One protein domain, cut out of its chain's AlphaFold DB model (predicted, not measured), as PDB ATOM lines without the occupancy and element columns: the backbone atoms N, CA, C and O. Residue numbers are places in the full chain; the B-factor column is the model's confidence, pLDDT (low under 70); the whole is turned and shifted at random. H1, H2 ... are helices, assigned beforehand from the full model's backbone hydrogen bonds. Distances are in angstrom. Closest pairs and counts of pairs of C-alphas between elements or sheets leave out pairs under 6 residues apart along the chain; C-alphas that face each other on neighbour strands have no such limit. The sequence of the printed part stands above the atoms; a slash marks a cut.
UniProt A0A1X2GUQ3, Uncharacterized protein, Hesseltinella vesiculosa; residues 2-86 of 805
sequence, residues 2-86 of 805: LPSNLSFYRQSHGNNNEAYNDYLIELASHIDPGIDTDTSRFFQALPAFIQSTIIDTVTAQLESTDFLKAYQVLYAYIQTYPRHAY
ATOM      1  N   LEU A   2     179.965 153.631 202.632       36.12
ATOM      2  CA  LEU A   2     180.131 153.264 204.042       36.12
ATOM      3  C   LEU A   2     181.211 152.178 204.300       36.12
ATOM      4  O   LEU A   2     181.506 151.388 203.404       36.12
ATOM      5  N   PRO A   3     181.752 152.106 205.539       39.12
ATOM      6  CA  PRO A   3     182.824 151.204 206.011       39.12
ATOM      7  C   PRO A   3     182.607 149.690 205.815       39.12
ATOM      8  O   PRO A   3     183.525 148.906 206.047       39.12
ATOM      9  N   SER A   4     181.438 149.263 205.342       37.53
ATOM     10  CA  SER A   4     181.106 147.877 204.993       37.53
ATOM     11  C   SER A   4     181.867 147.338 203.771       37.53
ATOM     12  O   SER A   4     181.995 146.123 203.631       37.53
ATOM     13  N   ASN A   5     182.422 148.206 202.917       46.53
ATOM     14  CA  ASN A   5     183.181 147.774 201.737       46.53
ATOM     15  C   ASN A   5     184.615 147.322 202.048       46.53
ATOM     16  O   ASN A   5     185.140 146.517 201.294       46.53
ATOM     17  N   LEU A   6     185.243 147.761 203.145       48.03
ATOM     18  CA  LEU A   6     186.633 147.389 203.472       48.03
ATOM     19  C   LEU A   6     186.747 145.934 203.955       48.03
ATOM     20  O   LEU A   6     187.663 145.214 203.566       48.03
ATOM     21  N   SER A   7     185.777 145.470 204.745       44.41
ATOM     22  CA  SER A   7     185.662 144.062 205.145       44.41
ATOM     23  C   SER A   7     185.281 143.149 203.977       44.41
ATOM     24  O   SER A   7     185.767 142.023 203.911       44.41
ATOM     25  N   PHE A   8     184.460 143.640 203.040       41.56
ATOM     26  CA  PHE A   8     184.027 142.879 201.864       41.56
ATOM     27  C   PHE A   8     185.127 142.799 200.790       41.56
ATOM     28  O   PHE A   8     185.351 141.724 200.244       41.56
ATOM     29  N   TYR A   9     185.885 143.881 200.555       46.97
ATOM     30  CA  TYR A   9     187.042 143.884 199.643       46.97
ATOM     31  C   TYR A   9     188.185 142.988 200.133       46.97
ATOM     32  O   TYR A   9     188.835 142.318 199.333       46.97
ATOM     33  N   ARG A  10     188.410 142.934 201.453       46.16
ATOM     34  CA  ARG A  10     189.414 142.055 202.072       46.16
ATOM     35  C   ARG A  10     189.046 140.569 201.975       46.16
ATOM     36  O   ARG A  10     189.933 139.724 201.972       46.16
ATOM     37  N   GLN A  11     187.752 140.245 201.915       46.28
ATOM     38  CA  GLN A  11     187.265 138.872 201.735       46.28
ATOM     39  C   GLN A  11     187.245 138.430 200.265       46.28
ATOM     40  O   GLN A  11     187.384 137.239 200.001       46.28
ATOM     41  N   SER A  12     187.095 139.356 199.312       43.44
ATOM     42  CA  SER A  12     187.032 139.039 197.878       43.44
ATOM     43  C   SER A  12     188.394 139.016 197.173       43.44
ATOM     44  O   SER A  12     188.530 138.345 196.151       43.44
ATOM     45  N   HIS A  13     189.414 139.686 197.714       46.66
ATOM     46  CA  HIS A  13     190.768 139.697 197.162       46.66
ATOM     47  C   HIS A  13     191.782 139.372 198.262       46.66
ATOM     48  O   HIS A  13     192.029 140.185 199.148       46.66
ATOM     49  N   GLY A  14     192.351 138.161 198.219       45.69
ATOM     50  CA  GLY A  14     193.381 137.716 199.164       45.69
ATOM     51  C   GLY A  14     194.584 138.667 199.235       45.69
ATOM     52  O   GLY A  14     194.769 139.503 198.355       45.69
ATOM     53  N   ASN A  15     195.413 138.502 200.273       49.41
ATOM     54  CA  ASN A  15     196.525 139.374 200.712       49.41
ATOM     55  C   ASN A  15     197.573 139.836 199.652       49.41
ATOM     56  O   ASN A  15     198.508 140.539 200.020       49.41
ATOM     57  N   ASN A  16     197.430 139.495 198.365       53.31
ATOM     58  CA  ASN A  16     198.380 139.754 197.275       53.31
ATOM     59  C   ASN A  16     197.845 140.664 196.140       53.31
ATOM     60  O   ASN A  16     198.392 140.633 195.041       53.31
ATOM     61  N   ASN A  17     196.784 141.455 196.341       69.44
ATOM     62  CA  ASN A  17     196.305 142.364 195.288       69.44
ATOM     63  C   ASN A  17     197.065 143.708 195.311       69.44
ATOM     64  O   ASN A  17     196.823 144.543 196.180       69.44
ATOM     65  N   GLU A  18     197.968 143.912 194.347       73.31
ATOM     66  CA  GLU A  18     198.845 145.091 194.222       73.31
ATOM     67  C   GLU A  18     198.055 146.412 194.194       73.31
ATOM     68  O   GLU A  18     198.341 147.318 194.968       73.31
ATOM     69  N   ALA A  19     196.943 146.460 193.452       76.69
ATOM     70  CA  ALA A  19     196.081 147.643 193.374       76.69
ATOM     71  C   ALA A  19     195.398 148.010 194.708       76.69
ATOM     72  O   ALA A  19     195.121 149.179 194.976       76.69
ATOM     73  N   TYR A  20     195.110 147.020 195.561       79.06
ATOM     74  CA  TYR A  20     194.562 147.269 196.899       79.06
ATOM     75  C   TYR A  20     195.644 147.796 197.849       79.06
ATOM     76  O   TYR A  20     195.379 148.688 198.653       79.06
ATOM     77  N   ASN A  21     196.867 147.283 197.730       79.25
ATOM     78  CA  ASN A  21     198.011 147.742 198.514       79.25
ATOM     79  C   ASN A  21     198.399 149.182 198.156       79.25
ATOM     80  O   ASN A  21     198.588 149.993 199.061       79.25
ATOM     81  N   ASP A  22     198.406 149.529 196.868       82.38
ATOM     82  CA  ASP A  22     198.643 150.898 196.400       82.38
ATOM     83  C   ASP A  22     197.590 151.873 196.939       82.38
ATOM     84  O   ASP A  22     197.939 152.938 197.451       82.38
ATOM     85  N   TYR A  23     196.313 151.473 196.931       84.69
ATOM     86  CA  TYR A  23     195.232 152.256 197.532       84.69
ATOM     87  C   TYR A  23     195.425 152.460 199.043       84.69
ATOM     88  O   TYR A  23     195.193 153.553 199.560       84.69
ATOM     89  N   LEU A  24     195.867 151.433 199.777       85.62
ATOM     90  CA  LEU A  24     196.156 151.570 201.206       85.62
ATOM     91  C   LEU A  24     197.367 152.475 201.472       85.62
ATOM     92  O   LEU A  24     197.343 153.241 202.435       85.62
ATOM     93  N   ILE A  25     198.407 152.413 200.635       84.88
ATOM     94  CA  ILE A  25     199.581 153.295 200.718       84.88
ATOM     95  C   ILE A  25     199.178 154.750 200.450       84.88
ATOM     96  O   ILE A  25     199.627 155.644 201.167       84.88
ATOM     97  N   GLU A  26     198.316 154.993 199.460       85.50
ATOM     98  CA  GLU A  26     197.740 156.312 199.180       85.50
ATOM     99  C   GLU A  26     196.880 156.799 200.353       85.50
ATOM    100  O   GLU A  26     197.056 157.907 200.844       85.50
ATOM    101  N   LEU A  27     196.012 155.954 200.906       85.56
ATOM    102  CA  LEU A  27     195.222 156.311 202.085       85.56
ATOM    103  C   LEU A  27     196.116 156.676 203.290       85.56
ATOM    104  O   LEU A  27     195.818 157.618 204.026       85.56
ATOM    105  N   ALA A  28     197.234 155.971 203.470       84.81
ATOM    106  CA  ALA A  28     198.204 156.222 204.532       84.81
ATOM    107  C   ALA A  28     199.094 157.461 204.303       84.81
ATOM    108  O   ALA A  28     199.698 157.953 205.256       84.81
ATOM    109  N   SER A  29     199.183 158.013 203.089       83.31
ATOM    110  CA  SER A  29     199.880 159.290 202.861       83.31
ATOM    111  C   SER A  29     199.033 160.507 203.267       83.31
ATOM    112  O   SER A  29     199.577 161.593 203.457       83.31
ATOM    113  N   HIS A  30     197.726 160.318 203.491       84.12
ATOM    114  CA  HIS A  30     196.759 161.354 203.878       84.12
ATOM    115  C   HIS A  30     196.293 161.245 205.343       84.12
ATOM    116  O   HIS A  30     195.176 161.630 205.679       84.12
ATOM    117  N   ILE A  31     197.142 160.729 206.237       85.19
ATOM    118  CA  ILE A  31     196.822 160.543 207.669       85.19
ATOM    119  C   ILE A  31     196.591 161.872 208.405       85.19
ATOM    120  O   ILE A  31     195.817 161.904 209.365       85.19
ATOM    121  N   ASP A  32     197.275 162.941 207.986       78.62
ATOM    122  CA  ASP A  32     197.215 164.245 208.646       78.62
ATOM    123  C   ASP A  32     195.880 164.963 208.334       78.62
ATOM    124  O   ASP A  32     195.616 165.313 207.176       78.62
ATOM    125  N   PRO A  33     195.027 165.214 209.347       72.25
ATOM    126  CA  PRO A  33     193.757 165.907 209.174       72.25
ATOM    127  C   PRO A  33     193.945 167.360 208.726       72.25
ATOM    128  O   PRO A  33     193.021 167.930 208.153       72.25
ATOM    129  N   GLY A  34     195.127 167.955 208.928       73.19
ATOM    130  CA  GLY A  34     195.452 169.309 208.477       73.19
ATOM    131  C   GLY A  34     195.513 169.471 206.956       73.19
ATOM    132  O   GLY A  34     195.425 170.594 206.470       73.19
ATOM    133  N   ILE A  35     195.621 168.371 206.202       77.12
ATOM    134  CA  ILE A  35     195.635 168.377 204.727       77.12
ATOM    135  C   ILE A  35     194.207 168.565 204.157       77.12
ATOM    136  O   ILE A  35     194.059 168.967 203.008       77.12
ATOM    137  N   ASP A  36     193.164 168.319 204.966       76.81
ATOM    138  CA  ASP A  36     191.735 168.533 204.654       76.81
ATOM    139  C   ASP A  36     191.259 167.994 203.284       76.81
ATOM    140  O   ASP A  36     190.492 168.634 202.562       76.81
ATOM    141  N   THR A  37     191.701 166.790 202.909       85.94
ATOM    142  CA  THR A  37     191.222 166.078 201.715       85.94
ATOM    143  C   THR A  37     190.070 165.139 202.060       85.94
ATOM    144  O   THR A  37     189.901 164.718 203.206       85.94
ATOM    145  N   ASP A  38     189.285 164.731 201.059       83.00
ATOM    146  CA  ASP A  38     188.242 163.714 201.258       83.00
ATOM    147  C   ASP A  38     188.828 162.403 201.811       83.00
ATOM    148  O   ASP A  38     188.221 161.748 202.660       83.00
ATOM    149  N   THR A  39     190.054 162.068 201.400       83.38
ATOM    150  CA  THR A  39     190.824 160.914 201.876       83.38
ATOM    151  C   THR A  39     191.247 161.053 203.344       83.38
ATOM    152  O   THR A  39     191.115 160.089 204.100       83.38
ATOM    153  N   SER A  40     191.691 162.238 203.790       84.62
ATOM    154  CA  SER A  40     192.079 162.456 205.193       84.62
ATOM    155  C   SER A  40     190.869 162.472 206.130       84.62
ATOM    156  O   SER A  40     190.899 161.838 207.187       84.62
ATOM    157  N   ARG A  41     189.755 163.092 205.711       83.56
ATOM    158  CA  ARG A  41     188.471 163.046 206.438       83.56
ATOM    159  C   ARG A  41     187.928 161.624 206.534       83.56
ATOM    160  O   ARG A  41     187.427 161.222 207.585       83.56
ATOM    161  N   PHE A  42     188.050 160.846 205.457       86.38
ATOM    162  CA  PHE A  42     187.678 159.435 205.461       86.38
ATOM    163  C   PHE A  42     188.527 158.635 206.451       86.38
ATOM    164  O   PHE A  42     187.959 157.930 207.282       86.38
ATOM    165  N   PHE A  43     189.857 158.785 206.428       86.62
ATOM    166  CA  PHE A  43     190.745 158.105 207.374       86.62
ATOM    167  C   PHE A  43     190.423 158.479 208.828       86.62
ATOM    168  O   PHE A  43     190.326 157.599 209.686       86.62
ATOM    169  N   GLN A  44     190.182 159.764 209.105       84.44
ATOM    170  CA  GLN A  44     189.811 160.261 210.433       84.44
ATOM    171  C   GLN A  44     188.487 159.666 210.939       84.44
ATOM    172  O   GLN A  44     188.353 159.398 212.132       84.44
ATOM    173  N   ALA A  45     187.521 159.434 210.047       86.25
ATOM    174  CA  ALA A  45     186.225 158.852 210.388       86.25
ATOM    175  C   ALA A  45     186.285 157.342 210.701       86.25
ATOM    176  O   ALA A  45     185.307 156.778 211.200       86.25
ATOM    177  N   LEU A  46     187.405 156.665 210.414       86.44
ATOM    178  CA  LEU A  46     187.566 155.241 210.701       86.44
ATOM    179  C   LEU A  46     187.753 154.982 212.209       86.44
ATOM    180  O   LEU A  46     188.459 155.724 212.891       86.44
ATOM    181  N   PRO A  47     187.212 153.873 212.746       87.38
ATOM    182  CA  PRO A  47     187.554 153.408 214.085       87.38
ATOM    183  C   PRO A  47     189.064 153.178 214.244       87.38
ATOM    184  O   PRO A  47     189.706 152.625 213.348       87.38
ATOM    185  N   ALA A  48     189.616 153.487 215.422       80.81
ATOM    186  CA  ALA A  48     191.052 153.365 215.715       80.81
ATOM    187  C   ALA A  48     191.631 151.962 215.436       80.81
ATOM    188  O   ALA A  48     192.783 151.825 215.030       80.81
ATOM    189  N   PHE A  49     190.829 150.906 215.612       82.81
ATOM    190  CA  PHE A  49     191.217 149.536 215.261       82.81
ATOM    191  C   PHE A  49     191.455 149.355 213.750       82.81
ATOM    192  O   PHE A  49     192.425 148.714 213.341       82.81
ATOM    193  N   ILE A  50     190.598 149.951 212.914       84.81
ATOM    194  CA  ILE A  50     190.718 149.887 211.453       84.81
ATOM    195  C   ILE A  50     191.890 150.749 210.987       84.81
ATOM    196  O   ILE A  50     192.704 150.270 210.201       84.81
ATOM    197  N   GLN A  51     192.033 151.962 211.536       86.50
ATOM    198  CA  GLN A  51     193.204 152.813 211.298       86.50
ATOM    199  C   GLN A  51     194.497 152.043 211.598       86.50
ATOM    200  O   GLN A  51     195.352 151.908 210.731       86.50
ATOM    201  N   SER A  52     194.595 151.432 212.782       84.38
ATOM    202  CA  SER A  52     195.742 150.614 213.184       84.38
ATOM    203  C   SER A  52     196.025 149.459 212.219       84.38
ATOM    204  O   SER A  52     197.181 149.235 211.883       84.38
ATOM    205  N   THR A  53     194.992 148.754 211.748       86.44
ATOM    206  CA  THR A  53     195.149 147.632 210.806       86.44
ATOM    207  C   THR A  53     195.710 148.096 209.458       86.44
ATOM    208  O   THR A  53     196.575 147.429 208.886       86.44
ATOM    209  N   ILE A  54     195.238 149.246 208.961       87.12
ATOM    210  CA  ILE A  54     195.744 149.868 207.730       87.12
ATOM    211  C   ILE A  54     197.224 150.216 207.901       87.12
ATOM    212  O   ILE A  54     198.035 149.824 207.066       87.12
ATOM    213  N   ILE A  55     197.589 150.868 209.010       90.00
ATOM    214  CA  ILE A  55     198.986 151.207 209.309       90.00
ATOM    215  C   ILE A  55     199.851 149.947 209.404       90.00
ATOM    216  O   ILE A  55     200.917 149.908 208.800       90.00
ATOM    217  N   ASP A  56     199.401 148.897 210.097       86.88
ATOM    218  CA  ASP A  56     200.147 147.636 210.226       86.88
ATOM    219  C   ASP A  56     200.438 146.994 208.863       86.88
ATOM    220  O   ASP A  56     201.560 146.546 208.622       86.88
ATOM    221  N   THR A  57     199.446 146.991 207.969       86.50
ATOM    222  CA  THR A  57     199.557 146.392 206.630       86.50
ATOM    223  C   THR A  57     200.459 147.221 205.717       86.50
ATOM    224  O   THR A  57     201.395 146.678 205.134       86.50
ATOM    225  N   VAL A  58     200.239 148.537 205.646       87.81
ATOM    226  CA  VAL A  58     201.040 149.451 204.814       87.81
ATOM    227  C   VAL A  58     202.501 149.450 205.249       87.81
ATOM    228  O   VAL A  58     203.406 149.392 204.422       87.81
ATOM    229  N   THR A  59     202.753 149.479 206.555       86.88
ATOM    230  CA  THR A  59     204.123 149.537 207.078       86.88
ATOM    231  C   THR A  59     204.858 148.223 206.878       86.88
ATOM    232  O   THR A  59     206.005 148.262 206.459       86.88
ATOM    233  N   ALA A  60     204.212 147.066 207.064       86.06
ATOM    234  CA  ALA A  60     204.826 145.769 206.764       86.06
ATOM    235  C   ALA A  60     205.210 145.619 205.279       86.06
ATOM    236  O   ALA A  60     206.227 145.007 204.963       86.06
ATOM    237  N   GLN A  61     204.422 146.200 204.371       84.00
ATOM    238  CA  GLN A  61     204.731 146.205 202.941       84.00
ATOM    239  C   GLN A  61     205.906 147.132 202.635       84.00
ATOM    240  O   GLN A  61     206.913 146.687 202.085       84.00
ATOM    241  N   LEU A  62     205.813 148.393 203.064       84.88
ATOM    242  CA  LEU A  62     206.845 149.397 202.820       84.88
ATOM    243  C   LEU A  62     208.178 149.051 203.494       84.88
ATOM    244  O   LEU A  62     209.219 149.384 202.952       84.88
ATOM    245  N   GLU A  63     208.195 148.333 204.617       84.50
ATOM    246  CA  GLU A  63     209.435 147.868 205.258       84.50
ATOM    247  C   GLU A  63     210.333 147.043 204.323       84.50
ATOM    248  O   GLU A  63     211.554 147.086 204.456       84.50
ATOM    249  N   SER A  64     209.736 146.322 203.369       78.19
ATOM    250  CA  SER A  64     210.456 145.508 202.384       78.19
ATOM    251  C   SER A  64     210.911 146.284 201.140       78.19
ATOM    252  O   SER A  64     211.817 145.832 200.443       78.19
ATOM    253  N   THR A  65     210.293 147.437 200.855       81.69
ATOM    254  CA  THR A  65     210.469 148.196 199.600       81.69
ATOM    255  C   THR A  65     211.098 149.573 199.812       81.69
ATOM    256  O   THR A  65     212.027 149.937 199.102       81.69
ATOM    257  N   ASP A  66     210.608 150.336 200.792       83.31
ATOM    258  CA  ASP A  66     211.052 151.684 201.156       83.31
ATOM    259  C   ASP A  66     210.823 151.933 202.662       83.31
ATOM    260  O   ASP A  66     209.760 152.385 203.114       83.31
ATOM    261  N   PHE A  67     211.851 151.639 203.461       82.31
ATOM    262  CA  PHE A  67     211.792 151.782 204.917       82.31
ATOM    263  C   PHE A  67     211.596 153.240 205.370       82.31
ATOM    264  O   PHE A  67     211.044 153.472 206.450       82.31
ATOM    265  N   LEU A  68     212.036 154.232 204.583       80.88
ATOM    266  CA  LEU A  68     211.909 155.646 204.938       80.88
ATOM    267  C   LEU A  68     210.454 156.090 204.786       80.88
ATOM    268  O   LEU A  68     209.925 156.781 205.661       80.88
ATOM    269  N   LYS A  69     209.777 155.634 203.729       84.12
ATOM    270  CA  LYS A  69     208.335 155.831 203.551       84.12
ATOM    271  C   LYS A  69     207.530 155.086 204.617       84.12
ATOM    272  O   LYS A  69     206.589 155.657 205.168       84.12
ATOM    273  N   ALA A  70     207.940 153.871 204.995       86.06
ATOM    274  CA  ALA A  70     207.351 153.150 206.130       86.06
ATOM    275  C   ALA A  70     207.464 153.961 207.436       86.06
ATOM    276  O   ALA A  70     206.486 154.117 208.172       86.06
ATOM    277  N   TYR A  71     208.644 154.533 207.697       86.62
ATOM    278  CA  TYR A  71     208.873 155.425 208.829       86.62
ATOM    279  C   TYR A  71     207.986 156.677 208.770       86.62
ATOM    280  O   TYR A  71     207.377 157.019 209.780       86.62
ATOM    281  N   GLN A  72     207.880 157.350 207.621       86.06
ATOM    282  CA  GLN A  72     207.067 158.564 207.471       86.06
ATOM    283  C   GLN A  72     205.593 158.311 207.795       86.06
ATOM    284  O   GLN A  72     204.991 159.092 208.531       86.06
ATOM    285  N   VAL A  73     205.038 157.191 207.320       87.25
ATOM    286  CA  VAL A  73     203.664 156.768 207.630       87.25
ATOM    287  C   VAL A  73     203.490 156.539 209.135       87.25
ATOM    288  O   VAL A  73     202.563 157.078 209.744       87.25
ATOM    289  N   LEU A  74     204.408 155.796 209.768       87.12
ATOM    290  CA  LEU A  74     204.379 155.571 211.218       87.12
ATOM    291  C   LEU A  74     204.504 156.883 211.994       87.12
ATOM    292  O   LEU A  74     203.776 157.100 212.960       87.12
ATOM    293  N   TYR A  75     205.409 157.767 211.579       85.75
ATOM    294  CA  TYR A  75     205.653 159.046 212.233       85.75
ATOM    295  C   TYR A  75     204.443 159.976 212.139       85.75
ATOM    296  O   TYR A  75     204.020 160.517 213.161       85.75
ATOM    297  N   ALA A  76     203.835 160.097 210.955       85.12
ATOM    298  CA  ALA A  76     202.609 160.865 210.748       85.12
ATOM    299  C   ALA A  76     201.468 160.338 211.629       85.12
ATOM    300  O   ALA A  76     200.771 161.119 212.285       85.12
ATOM    301  N   TYR A  77     201.326 159.014 211.734       87.81
ATOM    302  CA  TYR A  77     200.329 158.393 212.601       87.81
ATOM    303  C   TYR A  77     200.600 158.644 214.095       87.81
ATOM    304  O   TYR A  77     199.686 159.012 214.833       87.81
ATOM    305  N   ILE A  78     201.858 158.526 214.540       85.75
ATOM    306  CA  ILE A  78     202.286 158.828 215.919       85.75
ATOM    307  C   ILE A  78     202.029 160.293 216.281       85.75
ATOM    308  O   ILE A  78     201.601 160.589 217.400       85.75
ATOM    309  N   GLN A  79     202.300 161.214 215.357       83.88
ATOM    310  CA  GLN A  79     202.118 162.645 215.571       83.88
ATOM    311  C   GLN A  79     200.640 163.027 215.662       83.88
ATOM    312  O   GLN A  79     200.274 163.812 216.534       83.88
ATOM    313  N   THR A  80     199.812 162.446 214.798       84.06
ATOM    314  CA  THR A  80     198.400 162.809 214.651       84.06
ATOM    315  C   THR A  80     197.504 162.125 215.690       84.06
ATOM    316  O   THR A  80     196.569 162.738 216.203       84.06
ATOM    317  N   TYR A  81     197.814 160.878 216.064       82.44
ATOM    318  CA  TYR A  81     196.979 160.046 216.945       82.44
ATOM    319  C   TYR A  81     197.755 159.498 218.167       82.44
ATOM    320  O   TYR A  81     197.794 158.283 218.400       82.44
ATOM    321  N   PRO A  82     198.349 160.360 219.018       72.06
ATOM    322  CA  PRO A  82     199.310 159.950 220.052       72.06
ATOM    323  C   PRO A  82     198.751 158.961 221.089       72.06
ATOM    324  O   PRO A  82     199.487 158.112 221.586       72.06
ATOM    325  N   ARG A  83     197.443 159.013 221.383       69.69
ATOM    326  CA  ARG A  83     196.785 158.124 222.363       69.69
ATOM    327  C   ARG A  83     196.753 156.650 221.943       69.69
ATOM    328  O   ARG A  83     196.693 155.786 222.807       69.69
ATOM    329  N   HIS A  84     196.785 156.360 220.643       68.62
ATOM    330  CA  HIS A  84     196.656 154.996 220.108       68.62
ATOM    331  C   HIS A  84     197.912 154.524 219.369       68.62
ATOM    332  O   HIS A  84     198.072 153.332 219.109       68.62
ATOM    333  N   ALA A  85     198.815 155.453 219.047       70.62
ATOM    334  CA  ALA A  85     199.956 155.199 218.185       70.62
ATOM    335  C   ALA A  85     201.285 154.971 218.927       70.62
ATOM    336  O   ALA A  85     202.269 154.608 218.293       70.62
ATOM    337  N   TYR A  86     201.347 155.112 220.255       71.69
ATOM    338  CA  TYR A  86     202.598 154.918 221.010       71.69
ATOM    339  C   TYR A  86     203.174 153.489 220.894       71.69
ATOM    340  O   TYR A  86     204.387 153.311 220.996       71.69
TER     341      TYR A  86
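What this domain is: This is residues 2 to 86 of the 805 residues of an uncharacterized protein of Hesseltinella vesiculosa (UniProt A0A1X2GUQ3). H4 and H5 form a helical hairpin; H2 crosses H4, H3 meets H2's last turn, H6 turns off H5's last turn, and H1 stands apart from the other helices. The printed part has 85 residues, all helix by class, six named helices in order H1 to H6, compact, radius of gyration of the C-alphas 12.5 A, spans 33 by 31 by 22 A.

How they stand to each other: Start at H1, residues 4 to 12; it touches no helix. At Ile 25 of H2, residues 18 to 29, find Val 58 of H4, residues 48 to 65: their closest C-alphas, 5.8 A. H4 and H5, residues 67 to 80, touch at a shallow tilt of 21 degrees, opposite ways, closest C-alphas Thr 59 and Ala 70, 4.9 A. In H2 and H5 every O i to N i+4 pair is within hydrogen-bond range; in H1 4 of 5, in H4 12 of 14.

Where its parts are: Find C-alpha 4 at (181.106, 147.877, 204.993). H4 runs 25.8 A, H5 19.9 A.

The domain as a whole: No cut, no long link; pLDDT is under 70 at residues 2 to 17 and 83 to 84.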